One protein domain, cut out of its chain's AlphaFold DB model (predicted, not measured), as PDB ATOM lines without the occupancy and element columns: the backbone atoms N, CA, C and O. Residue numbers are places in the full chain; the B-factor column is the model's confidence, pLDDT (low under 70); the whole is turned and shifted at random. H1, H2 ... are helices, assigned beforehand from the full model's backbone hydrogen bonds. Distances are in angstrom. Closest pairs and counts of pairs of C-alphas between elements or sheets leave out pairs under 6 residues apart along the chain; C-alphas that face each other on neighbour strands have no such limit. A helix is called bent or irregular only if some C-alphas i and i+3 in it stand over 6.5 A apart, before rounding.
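AT A GLANCE: This is residues 2 to 82 of the 586 residues of an uncharacterized protein of Acetobacter sp. CAG:267 (UniProt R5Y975). The longest helix, H1, lies across one side of a small three-tiered helical body, with H2 and H3 in the middle tier and H4 and H5 on the far side from H1. H4 packs on H2 and H5 on H3, while residues 2 to 6 trail away beyond the start of H1 and make part of the length. The 81 printed residues hold five named helices, H1 to H5 in order, and no named strand; the class is all helix. The whole is compact, with a radius of gyration of the C-alphas of 11.9 A and spans of 33 by 26 by 17 A.

IN THESE COORDINATES: Find C-alpha 10 at (189.964, 233.280, 172.701); from there H1, residues 10 to 22, runs 18.6 A to C-alpha 22 at (196.807, 250.430, 175.093). Next come H2, residues 30 to 37, 11.6 A long, and H3, residues 44 to 52, 12.2 A. H2 is only just irregular: C-alphas 31 and 34 are 6.9 A apart. H4, residues 59 to 67, spans 11.9 A, and H5, residues 73 to 80, spans 10.9 A, ending at C-alpha 80, (177.817, 252.576, 166.784).

HOW THE PARTS SIT: Helix packing is part aligned, part crossed. With residues 10 to 13 alone, H1 touches H2, about perpendicular at 83 degrees; the closest C-alphas, Thr 13 and His 32, are 5.8 A apart. With residues 17 to 21 alone, H1 only just touches H3, with 3 pairs of C-alphas within 8 A, the closest Val 17 and Asp 46 at 7.2 A. H2 touches H4 at a shallow tilt of 22 degrees, the same way; the closest C-alphas, Leu 34 and Ala 61, are 4.7 A apart. H3 touches H5, closest at C-alphas Leu 51 and Tyr 80, 5.8 A. H4 and H5 touch only at the corner, and only just, with 3 pairs; the closest C-alphas are Leu 65 and Phe 74, 5.5 A. H1 is apart from H4 and H5. Every O i to N i+4 pair is within hydrogen-bond range in H1, H3, H4 and H5; H2 has 2 of 4.

THE WHOLE: The farthest C-alphas, Lys 2 and Leu 22, are 34.1 A apart. The printed part has no cut and no long link; H4 to H5 is tight. Its mean pLDDT is 87.7, and residues 2 to 6 are under 70.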
ATOM      1  N   LYS A   2     190.848 226.878 149.283       36.12
ATOM      2  CA  LYS A   2     190.617 227.918 150.300       36.12
ATOM      3  C   LYS A   2     191.440 227.508 151.522       36.12
ATOM      4  O   LYS A   2     191.148 226.470 152.105       36.12
ATOM      5  N   LYS A   3     192.505 228.248 151.854       37.47
ATOM      6  CA  LYS A   3     193.189 228.081 153.145       37.47
ATOM      7  C   LYS A   3     192.131 228.303 154.223       37.47
ATOM      8  O   LYS A   3     191.589 229.402 154.306       37.47
ATOM      9  N   GLU A   4     191.809 227.273 155.002       42.38
ATOM     10  CA  GLU A   4     191.092 227.462 156.259       42.38
ATOM     11  C   GLU A   4     191.957 228.382 157.118       42.38
ATOM     12  O   GLU A   4     192.991 227.979 157.650       42.38
ATOM     13  N   VAL A   5     191.588 229.662 157.178       49.25
ATOM     14  CA  VAL A   5     192.185 230.597 158.123       49.25
ATOM     15  C   VAL A   5     191.790 230.080 159.498       49.25
ATOM     16  O   VAL A   5     190.623 230.127 159.887       49.25
ATOM     17  N   GLN A   6     192.759 229.488 160.191       60.88
ATOM     18  CA  GLN A   6     192.568 228.894 161.503       60.88
ATOM     19  C   GLN A   6     192.012 229.975 162.434       60.88
ATOM     20  O   GLN A   6     192.666 230.993 162.672       60.88
ATOM     21  N   LYS A   7     190.771 229.798 162.905       70.31
ATOM     22  CA  LYS A   7     190.122 230.789 163.770       70.31
ATOM     23  C   LYS A   7     190.988 230.993 165.018       70.31
ATOM     24  O   LYS A   7     191.284 230.004 165.695       70.31
ATOM     25  N   PRO A   8     191.387 232.235 165.339       83.88
ATOM     26  CA  PRO A   8     192.222 232.493 166.502       83.88
ATOM     27  C   PRO A   8     191.557 231.984 167.782       83.88
ATOM     28  O   PRO A   8     190.333 232.023 167.917       83.88
ATOM     29  N   SER A   9     192.351 231.542 168.758       89.94
ATOM     30  CA  SER A   9     191.810 231.182 170.071       89.94
ATOM     31  C   SER A   9     191.277 232.419 170.815       89.94
ATOM     32  O   SER A   9     191.631 233.568 170.510       89.94
ATOM     33  N   ALA A  10     190.440 232.200 171.832       89.00
ATOM     34  CA  ALA A  10     189.964 233.280 172.701       89.00
ATOM     35  C   ALA A  10     191.128 234.005 173.406       89.00
ATOM     36  O   ALA A  10     191.078 235.220 173.581       89.00
ATOM     37  N   LEU A  11     192.203 233.282 173.751       91.50
ATOM     38  CA  LEU A  11     193.406 233.865 174.349       91.50
ATOM     39  C   LEU A  11     194.123 234.805 173.372       91.50
ATOM     40  O   LEU A  11     194.448 235.928 173.746       91.50
ATOM     41  N   MET A  12     194.303 234.389 172.115       92.81
ATOM     42  CA  MET A  12     194.925 235.239 171.091       92.81
ATOM     43  C   MET A  12     194.097 236.497 170.822       92.81
ATOM     44  O   MET A  12     194.640 237.589 170.717       92.81
ATOM     45  N   THR A  13     192.771 236.365 170.800       93.88
ATOM     46  CA  THR A  13     191.867 237.518 170.658       93.88
ATOM     47  C   THR A  13     191.989 238.478 171.843       93.88
ATOM     48  O   THR A  13     192.037 239.688 171.641       93.88
ATOM     49  N   LYS A  14     192.133 237.958 173.068       94.06
ATOM     50  CA  LYS A  14     192.355 238.774 174.269       94.06
ATOM     51  C   LYS A  14     193.662 239.567 174.204       94.06
ATOM     52  O   LYS A  14     193.689 240.710 174.649       94.06
ATOM     53  N   ILE A  15     194.722 238.994 173.631       93.25
ATOM     54  CA  ILE A  15     196.002 239.689 173.427       93.25
ATOM     55  C   ILE A  15     195.829 240.865 172.457       93.25
ATOM     56  O   ILE A  15     196.269 241.971 172.767       93.25
ATOM     57  N   GLU A  16     195.148 240.667 171.327       95.19
ATOM     58  CA  GLU A  16     194.911 241.757 170.367       95.19
ATOM     59  C   GLU A  16     194.009 242.860 170.941       95.19
ATOM     60  O   GLU A  16     194.282 244.047 170.762       95.19
ATOM     61  N   VAL A  17     192.987 242.495 171.723       93.75
ATOM     62  CA  VAL A  17     192.153 243.468 172.448       93.75
ATOM     63  C   VAL A  17     192.977 244.264 173.468       93.75
ATOM     64  O   VAL A  17     192.780 245.470 173.601       93.75
ATOM     65  N   LEU A  18     193.932 243.639 174.168       92.69
ATOM     66  CA  LEU A  18     194.833 244.352 175.084       92.69
ATOM     67  C   LEU A  18     195.716 245.365 174.345       92.69
ATOM     68  O   LEU A  18     195.870 246.487 174.827       92.69
ATOM     69  N   LYS A  19     196.239 245.017 173.161       93.06
ATOM     70  CA  LYS A  19     196.981 245.968 172.315       93.06
ATOM     71  C   LYS A  19     196.107 247.158 171.912       93.06
ATOM     72  O   LYS A  19     196.544 248.299 172.050       93.06
ATOM     73  N   PHE A  20     194.860 246.908 171.506       93.88
ATOM     74  CA  PHE A  20     193.884 247.967 171.227       93.88
ATOM     75  C   PHE A  20     193.608 248.856 172.449       93.88
ATOM     76  O   PHE A  20     193.599 250.078 172.336       93.88
ATOM     77  N   ARG A  21     193.454 248.283 173.649       89.94
ATOM     78  CA  ARG A  21     193.226 249.072 174.875       89.94
ATOM     79  C   ARG A  21     194.375 250.021 175.201       89.94
ATOM     80  O   ARG A  21     194.116 251.101 175.734       89.94
ATOM     81  N   LEU A  22     195.609 249.609 174.913       90.12
ATOM     82  CA  LEU A  22     196.807 250.430 175.093       90.12
ATOM     83  C   LEU A  22     196.916 251.529 174.027       90.12
ATOM     84  O   LEU A  22     197.442 252.600 174.312       90.12
ATOM     85  N   LYS A  23     196.400 251.288 172.815       87.38
ATOM     86  CA  LYS A  23     196.423 252.243 171.704       87.38
ATOM     87  C   LYS A  23     195.116 252.181 170.912       87.38
ATOM     88  O   LYS A  23     194.968 251.337 170.037       87.38
ATOM     89  N   ASN A  24     194.206 253.128 171.152       80.94
ATOM     90  CA  ASN A  24     192.887 253.179 170.494       80.94
ATOM     91  C   ASN A  24     192.947 253.218 168.950       80.94
ATOM     92  O   ASN A  24     191.983 252.855 168.284       80.94
ATOM     93  N   SER A  25     194.071 253.638 168.362       83.62
ATOM     94  CA  SER A  25     194.264 253.620 166.907       83.62
ATOM     95  C   SER A  25     194.674 252.246 166.355       83.62
ATOM     96  O   SER A  25     194.838 252.101 165.147       83.62
ATOM     97  N   TYR A  26     194.941 251.254 167.210       89.38
ATOM     98  CA  TYR A  26     195.322 249.912 166.783       89.38
ATOM     99  C   TYR A  26     194.091 249.153 166.284       89.38
ATOM    100  O   TYR A  26     193.213 248.795 167.066       89.38
ATOM    101  N   GLN A  27     194.040 248.888 164.981       90.50
ATOM    102  CA  GLN A  27     192.972 248.096 164.386       90.50
ATOM    103  C   GLN A  27     193.222 246.608 164.642       90.50
ATOM    104  O   GLN A  27     194.277 246.068 164.300       90.50
ATOM    105  N   ILE A  28     192.248 245.938 165.254       92.69
ATOM    106  CA  ILE A  28     192.343 244.509 165.542       92.69
ATOM    107  C   ILE A  28     192.254 243.756 164.202       92.69
ATOM    108  O   ILE A  28     191.384 244.073 163.389       92.69
ATOM    109  N   PRO A  29     193.114 242.756 163.931       92.81
ATOM    110  CA  PRO A  29     193.088 242.067 162.645       92.81
ATOM    111  C   PRO A  29     191.751 241.361 162.383       92.81
ATOM    112  O   PRO A  29     191.178 240.731 163.276       92.81
ATOM    113  N   ALA A  30     191.296 241.383 161.126       91.12
ATOM    114  CA  ALA A  30     189.976 240.891 160.719       91.12
ATOM    115  C   ALA A  30     189.674 239.440 161.143       91.12
ATOM    116  O   ALA A  30     188.529 239.114 161.459       91.12
ATOM    117  N   ALA A  31     190.703 238.588 161.228       91.44
ATOM    118  CA  ALA A  31     190.590 237.203 161.693       91.44
ATOM    119  C   ALA A  31     190.019 237.071 163.122       91.44
ATOM    120  O   ALA A  31     189.484 236.020 163.478       91.44
ATOM    121  N   HIS A  32     190.101 238.123 163.944       93.81
ATOM    122  CA  HIS A  32     189.602 238.139 165.321       93.81
ATOM    123  C   HIS A  32     188.182 238.700 165.463       93.81
ATOM    124  O   HIS A  32     187.533 238.440 166.480       93.81
ATOM    125  N   HIS A  33     187.661 239.427 164.470       94.06
ATOM    126  CA  HIS A  33     186.358 240.098 164.558       94.06
ATOM    127  C   HIS A  33     185.208 239.126 164.870       94.06
ATOM    128  O   HIS A  33     184.300 239.452 165.631       94.06
ATOM    129  N   LEU A  34     185.280 237.896 164.356       91.94
ATOM    130  CA  LEU A  34     184.288 236.843 164.591       91.94
ATOM    131  C   LEU A  34     184.245 236.395 166.065       91.94
ATOM    132  O   LEU A  34     183.176 236.127 166.610       91.94
ATOM    133  N   ASN A  35     185.397 236.362 166.740       93.12
ATOM    134  CA  ASN A  35     185.459 236.118 168.181       93.12
ATOM    135  C   ASN A  35     184.966 237.328 168.979       93.12
ATOM    136  O   ASN A  35     184.310 237.146 170.003       93.12
ATOM    137  N   MET A  36     185.237 238.547 168.504       94.00
ATOM    138  CA  MET A  36     184.783 239.774 169.161       94.00
ATOM    139  C   MET A  36     183.257 239.868 169.212       94.00
ATOM    140  O   MET A  36     182.711 240.103 170.286       94.00
ATOM    141  N   VAL A  37     182.561 239.602 168.101       92.94
ATOM    142  CA  VAL A  37     181.082 239.619 168.055       92.94
ATOM    143  C   VAL A  37     180.431 238.487 168.860       92.94
ATOM    144  O   VAL A  37     179.244 238.550 169.171       92.94
ATOM    145  N   LEU A  38     181.202 237.451 169.204       92.19
ATOM    146  CA  LEU A  38     180.803 236.356 170.092       92.19
ATOM    147  C   LEU A  38     181.266 236.569 171.546       92.19
ATOM    148  O   LEU A  38     181.108 235.661 172.361       92.19
ATOM    149  N   PHE A  39     181.883 237.714 171.862       93.06
ATOM    150  CA  PHE A  39     182.509 238.023 173.156       93.06
ATOM    151  C   PHE A  39     183.516 236.967 173.649       93.06
ATOM    152  O   PHE A  39     183.738 236.773 174.844       93.06
ATOM    153  N   LYS A  40     184.189 236.280 172.719       92.31
ATOM    154  CA  LYS A  40     185.225 235.283 173.016       92.31
ATOM    155  C   LYS A  40     186.592 235.953 173.089       92.31
ATOM    156  O   LYS A  40     187.233 236.196 172.073       92.31
ATOM    157  N   GLY A  41     187.046 236.250 174.306       90.44
ATOM    158  CA  GLY A  41     188.298 236.985 174.518       90.44
ATOM    159  C   GLY A  41     188.175 238.499 174.307       90.44
ATOM    160  O   GLY A  41     189.187 239.186 174.289       90.44
ATOM    161  N   CYS A  42     186.954 239.022 174.180       93.44
ATOM    162  CA  CYS A  42     186.649 240.449 174.095       93.44
ATOM    163  C   CYS A  42     185.493 240.757 175.051       93.44
ATOM    164  O   CYS A  42     184.470 240.073 175.005       93.44
ATOM    165  N   SER A  43     185.655 241.748 175.930       93.06
ATOM    166  CA  SER A  43     184.567 242.183 176.811       93.06
ATOM    167  C   SER A  43     183.571 243.063 176.052       93.06
ATOM    168  O   SER A  43     183.915 243.681 175.044       93.06
ATOM    169  N   LYS A  44     182.341 243.180 176.560       93.12
ATOM    170  CA  LYS A  44     181.331 244.092 176.001       93.12
ATOM    171  C   LYS A  44     181.830 245.538 175.942       93.12
ATOM    172  O   LYS A  44     181.641 246.211 174.935       93.12
ATOM    173  N   THR A  45     182.507 245.987 176.997       93.12
ATOM    174  CA  THR A  45     183.089 247.331 177.089       93.12
ATOM    175  C   THR A  45     184.174 247.549 176.040       93.12
ATOM    176  O   THR A  45     184.187 248.586 175.383       93.12
ATOM    177  N   ASP A  46     185.053 246.565 175.840       92.94
ATOM    178  CA  ASP A  46     186.126 246.661 174.847       92.94
ATOM    179  C   ASP A  46     185.576 246.607 173.414       92.94
ATOM    180  O   ASP A  46     186.047 247.346 172.554       92.94
ATOM    181  N   PHE A  47     184.535 245.805 173.165       94.19
ATOM    182  CA  PHE A  47     183.838 245.773 171.878       94.19
ATOM    183  C   PHE A  47     183.170 247.114 171.557       94.19
ATOM    184  O   PHE A  47     183.369 247.650 170.474       94.19
ATOM    185  N   VAL A  48     182.429 247.693 172.508       92.44
ATOM    186  CA  VAL A  48     181.825 249.025 172.342       92.44
ATOM    187  C   VAL A  48     182.897 250.078 172.095       92.44
ATOM    188  O   VAL A  48     182.756 250.879 171.179       92.44
ATOM    189  N   ARG A  49     183.993 250.050 172.861       91.88
ATOM    190  CA  ARG A  49     185.123 250.965 172.667       91.88
ATOM    191  C   ARG A  49     185.725 250.827 171.270       91.88
ATOM    192  O   ARG A  49     186.043 251.842 170.668       91.88
ATOM    193  N   TYR A  50     185.845 249.605 170.752       92.94
ATOM    194  CA  TYR A  50     186.340 249.351 169.399       92.94
ATOM    195  C   TYR A  50     185.449 249.981 168.328       92.94
ATOM    196  O   TYR A  50     185.950 250.696 167.465       92.94
ATOM    197  N   LEU A  51     184.132 249.782 168.428       90.88
ATOM    198  CA  LEU A  51     183.169 250.371 167.494       90.88
ATOM    199  C   LEU A  51     183.113 251.901 167.598       90.88
ATOM    200  O   LEU A  51     183.002 252.577 166.586       90.88
ATOM    201  N   ASN A  52     183.225 252.449 168.810       89.31
ATOM    202  CA  ASN A  52     183.203 253.892 169.052       89.31
ATOM    203  C   ASN A  52     184.466 254.612 168.542       89.31
ATOM    204  O   ASN A  52     184.470 255.828 168.420       89.31
ATOM    205  N   CYS A  53     185.540 253.871 168.256       88.00
ATOM    206  CA  CYS A  53     186.713 254.371 167.537       88.00
ATOM    207  C   CYS A  53     186.565 254.240 166.007       88.00
ATOM    208  O   CYS A  53     187.570 254.277 165.306       88.00
ATOM    209  N   GLU A  54     185.340 254.034 165.507       82.69
ATOM    210  CA  GLU A  54     184.984 253.901 164.084       82.69
ATOM    211  C   GLU A  54     185.666 252.733 163.346       82.69
ATOM    212  O   GLU A  54     185.645 252.646 162.115       82.69
ATOM    213  N   HIS A  55     186.232 251.768 164.081       87.25
ATOM    214  CA  HIS A  55     186.827 250.583 163.470       87.25
ATOM    215  C   HIS A  55     185.748 249.655 162.906       87.25
ATOM    216  O   HIS A  55     184.859 249.179 163.621       87.25
ATOM    217  N   ARG A  56     185.861 249.336 161.613       86.19
ATOM    218  CA  ARG A  56     184.909 248.464 160.916       86.19
ATOM    219  C   ARG A  56     185.178 246.986 161.185       86.19
ATOM    220  O   ARG A  56     186.313 246.511 161.127       86.19
ATOM    221  N   LEU A  57     184.099 246.248 161.432       91.50
ATOM    222  CA  LEU A  57     184.120 244.787 161.456       91.50
ATOM    223  C   LEU A  57     184.264 244.236 160.033       91.50
ATOM    224  O   LEU A  57     183.932 244.904 159.061       91.50
ATOM    225  N   CYS A  58     184.745 242.999 159.918       92.31
ATOM    226  CA  CYS A  58     184.815 242.324 158.628       92.31
ATOM    227  C   CYS A  58     183.448 241.743 158.261       92.31
ATOM    228  O   CYS A  58     182.650 241.411 159.145       92.31
ATOM    229  N   ASP A  59     183.224 241.552 156.966       92.75
ATOM    230  CA  ASP A  59     181.960 241.071 156.413       92.75
ATOM    231  C   ASP A  59     181.495 239.760 157.048       92.75
ATOM    232  O   ASP A  59     180.327 239.621 157.396       92.75
ATOM    233  N   GLU A  60     182.402 238.818 157.318       92.69
ATOM    234  CA  GLU A  60     182.052 237.549 157.972       92.69
ATOM    235  C   GLU A  60     181.433 237.746 159.367       92.69
ATOM    236  O   GLU A  60     180.469 237.065 159.733       92.69
ATOM    237  N   ALA A  61     181.967 238.687 160.151       92.69
ATOM    238  CA  ALA A  61     181.457 239.004 161.480       92.69
ATOM    239  C   ALA A  61     180.129 239.777 161.403       92.69
ATOM    240  O   ALA A  61     179.204 239.478 162.160       92.69
ATOM    241  N   VAL A  62     180.001 240.713 160.457       93.69
ATOM    242  CA  VAL A  62     178.756 241.459 160.204       93.69
ATOM    243  C   VAL A  62     177.642 240.522 159.726       93.69
ATOM    244  O   VAL A  62     176.533 240.548 160.257       93.69
ATOM    245  N   LEU A  63     177.933 239.608 158.800       93.62
ATOM    246  CA  LEU A  63     176.991 238.589 158.333       93.62
ATOM    247  C   LEU A  63     176.535 237.667 159.467       93.62
ATOM    248  O   LEU A  63     175.368 237.270 159.501       93.62
ATOM    249  N   LEU A  64     177.420 237.323 160.408       92.81
ATOM    250  CA  LEU A  64     177.042 236.554 161.595       92.81
ATOM    251  C   LEU A  64     176.078 237.342 162.490       92.81
ATOM    252  O   LEU A  64     175.063 236.790 162.917       92.81
ATOM    253  N   LEU A  65     176.362 238.623 162.731       93.12
ATOM    254  CA  LEU A  65     175.493 239.525 163.488       93.12
ATOM    255  C   LEU A  65     174.099 239.632 162.848       93.12
ATOM    256  O   LEU A  65     173.093 239.441 163.528       93.12
ATOM    257  N   ILE A  66     174.034 239.817 161.525       92.94
ATOM    258  CA  ILE A  66     172.781 239.820 160.754       92.94
ATOM    259  C   ILE A  66     172.056 238.476 160.900       92.94
ATOM    260  O   ILE A  66     170.847 238.431 161.135       92.94
ATOM    261  N   LYS A  67     172.765 237.343 160.810       91.56
ATOM    262  CA  LYS A  67     172.175 236.001 160.966       91.56
ATOM    263  C   LYS A  67     171.669 235.727 162.388       91.56
ATOM    264  O   LYS A  67     170.665 235.027 162.517       91.56
ATOM    265  N   ALA A  68     172.251 236.335 163.419       90.12
ATOM    266  CA  ALA A  68     171.901 236.122 164.825       90.12
ATOM    267  C   ALA A  68     171.521 237.433 165.562       90.12
ATOM    268  O   ALA A  68     172.216 237.832 166.496       90.12
ATOM    269  N   PRO A  69     170.380 238.075 165.233       84.25
ATOM    270  CA  PRO A  69     170.000 239.381 165.789       84.25
ATOM    271  C   PRO A  69     169.693 239.367 167.291       84.25
ATOM    272  O   PRO A  69     169.663 240.417 167.919       84.25
ATOM    273  N   LYS A  70     169.469 238.182 167.876       86.94
ATOM    274  CA  LYS A  70     169.304 238.000 169.327       86.94
ATOM    275  C   LYS A  70     170.633 238.075 170.096       86.94
ATOM    276  O   LYS A  70     170.617 238.028 171.319       86.94
ATOM    277  N   SER A  71     171.771 238.144 169.399       90.31
ATOM    278  CA  SER A  71     173.080 238.343 170.025       90.31
ATOM    279  C   SER A  71     173.139 239.702 170.713       90.31
ATOM    280  O   SER A  71     172.767 240.711 170.121       90.31
ATOM    281  N   GLU A  72     173.701 239.751 171.922       90.50
ATOM    282  CA  GLU A  72     173.962 241.009 172.631       90.50
ATOM    283  C   GLU A  72     174.886 241.967 171.858       90.50
ATOM    284  O   GLU A  72     174.855 243.173 172.096       90.50
ATOM    285  N   ALA A  73     175.696 241.460 170.922       91.94
ATOM    286  CA  ALA A  73     176.583 242.279 170.099       91.94
ATOM    287  C   ALA A  73     175.850 243.020 168.967       91.94
ATOM    288  O   ALA A  73     176.313 244.073 168.534       91.94
ATOM    289  N   PHE A  74     174.705 242.511 168.499       91.75
ATOM    290  CA  PHE A  74     173.942 243.106 167.396       91.75
ATOM    291  C   PHE A  74     173.417 244.522 167.704       91.75
ATOM    292  O   PHE A  74     173.729 245.430 166.931       91.75
ATOM    293  N   PRO A  75     172.697 244.777 168.820       90.62
ATOM    294  CA  PRO A  75     172.222 246.126 169.133       90.62
ATOM    295  C   PRO A  75     173.368 247.110 169.411       90.62
ATOM    296  O   PRO A  75     173.236 248.297 169.123       90.62
ATOM    297  N   LEU A  76     174.509 246.634 169.926       91.50
ATOM    298  CA  LEU A  76     175.701 247.471 170.101       91.50
ATOM    299  C   LEU A  76     176.288 247.864 168.745       91.50
ATOM    300  O   LEU A  76     176.559 249.034 168.513       91.50
ATOM    301  N   TRP A  77     176.440 246.905 167.833       91.81
ATOM    302  CA  TRP A  77     176.926 247.180 166.486       91.81
ATOM    303  C   TRP A  77     176.042 248.194 165.756       91.81
ATOM    304  O   TRP A  77     176.574 249.180 165.252       91.81
ATOM    305  N   LEU A  78     174.715 248.008 165.786       89.44
ATOM    306  CA  LEU A  78     173.756 248.945 165.187       89.44
ATOM    307  C   LEU A  78     173.913 250.368 165.734       89.44
ATOM    308  O   LEU A  78     173.939 251.319 164.963       89.44
ATOM    309  N   ARG A  79     174.044 250.518 167.057       88.12
ATOM    310  CA  ARG A  79     174.151 251.830 167.708       88.12
ATOM    311  C   ARG A  79     175.394 252.617 167.282       88.12
ATOM    312  O   ARG A  79     175.320 253.832 167.190       88.12
ATOM    313  N   TYR A  80     176.519 251.939 167.054       87.69
ATOM    314  CA  TYR A  80     177.817 252.576 166.784       87.69
ATOM    315  C   TYR A  80     178.252 252.506 165.310       87.69
ATOM    316  O   TYR A  80     179.370 252.885 164.990       87.69
ATOM    317  N   ASN A  81     177.409 251.993 164.407       82.88
ATOM    318  CA  ASN A  81     177.680 251.949 162.958       82.88
ATOM    319  C   ASN A  81     176.610 252.673 162.135       82.88
ATOM    320  O   ASN A  81     176.460 252.404 160.943       82.88
ATOM    321  N   GLN A  82     175.875 253.588 162.765       70.50
ATOM    322  CA  GLN A  82     174.981 254.493 162.053       70.50
ATOM    323  C   GLN A  82     175.811 255.291 161.033       70.50
ATOM    324  O   GLN A  82     176.949 255.660 161.314       70.50
TER     325      GLN A  82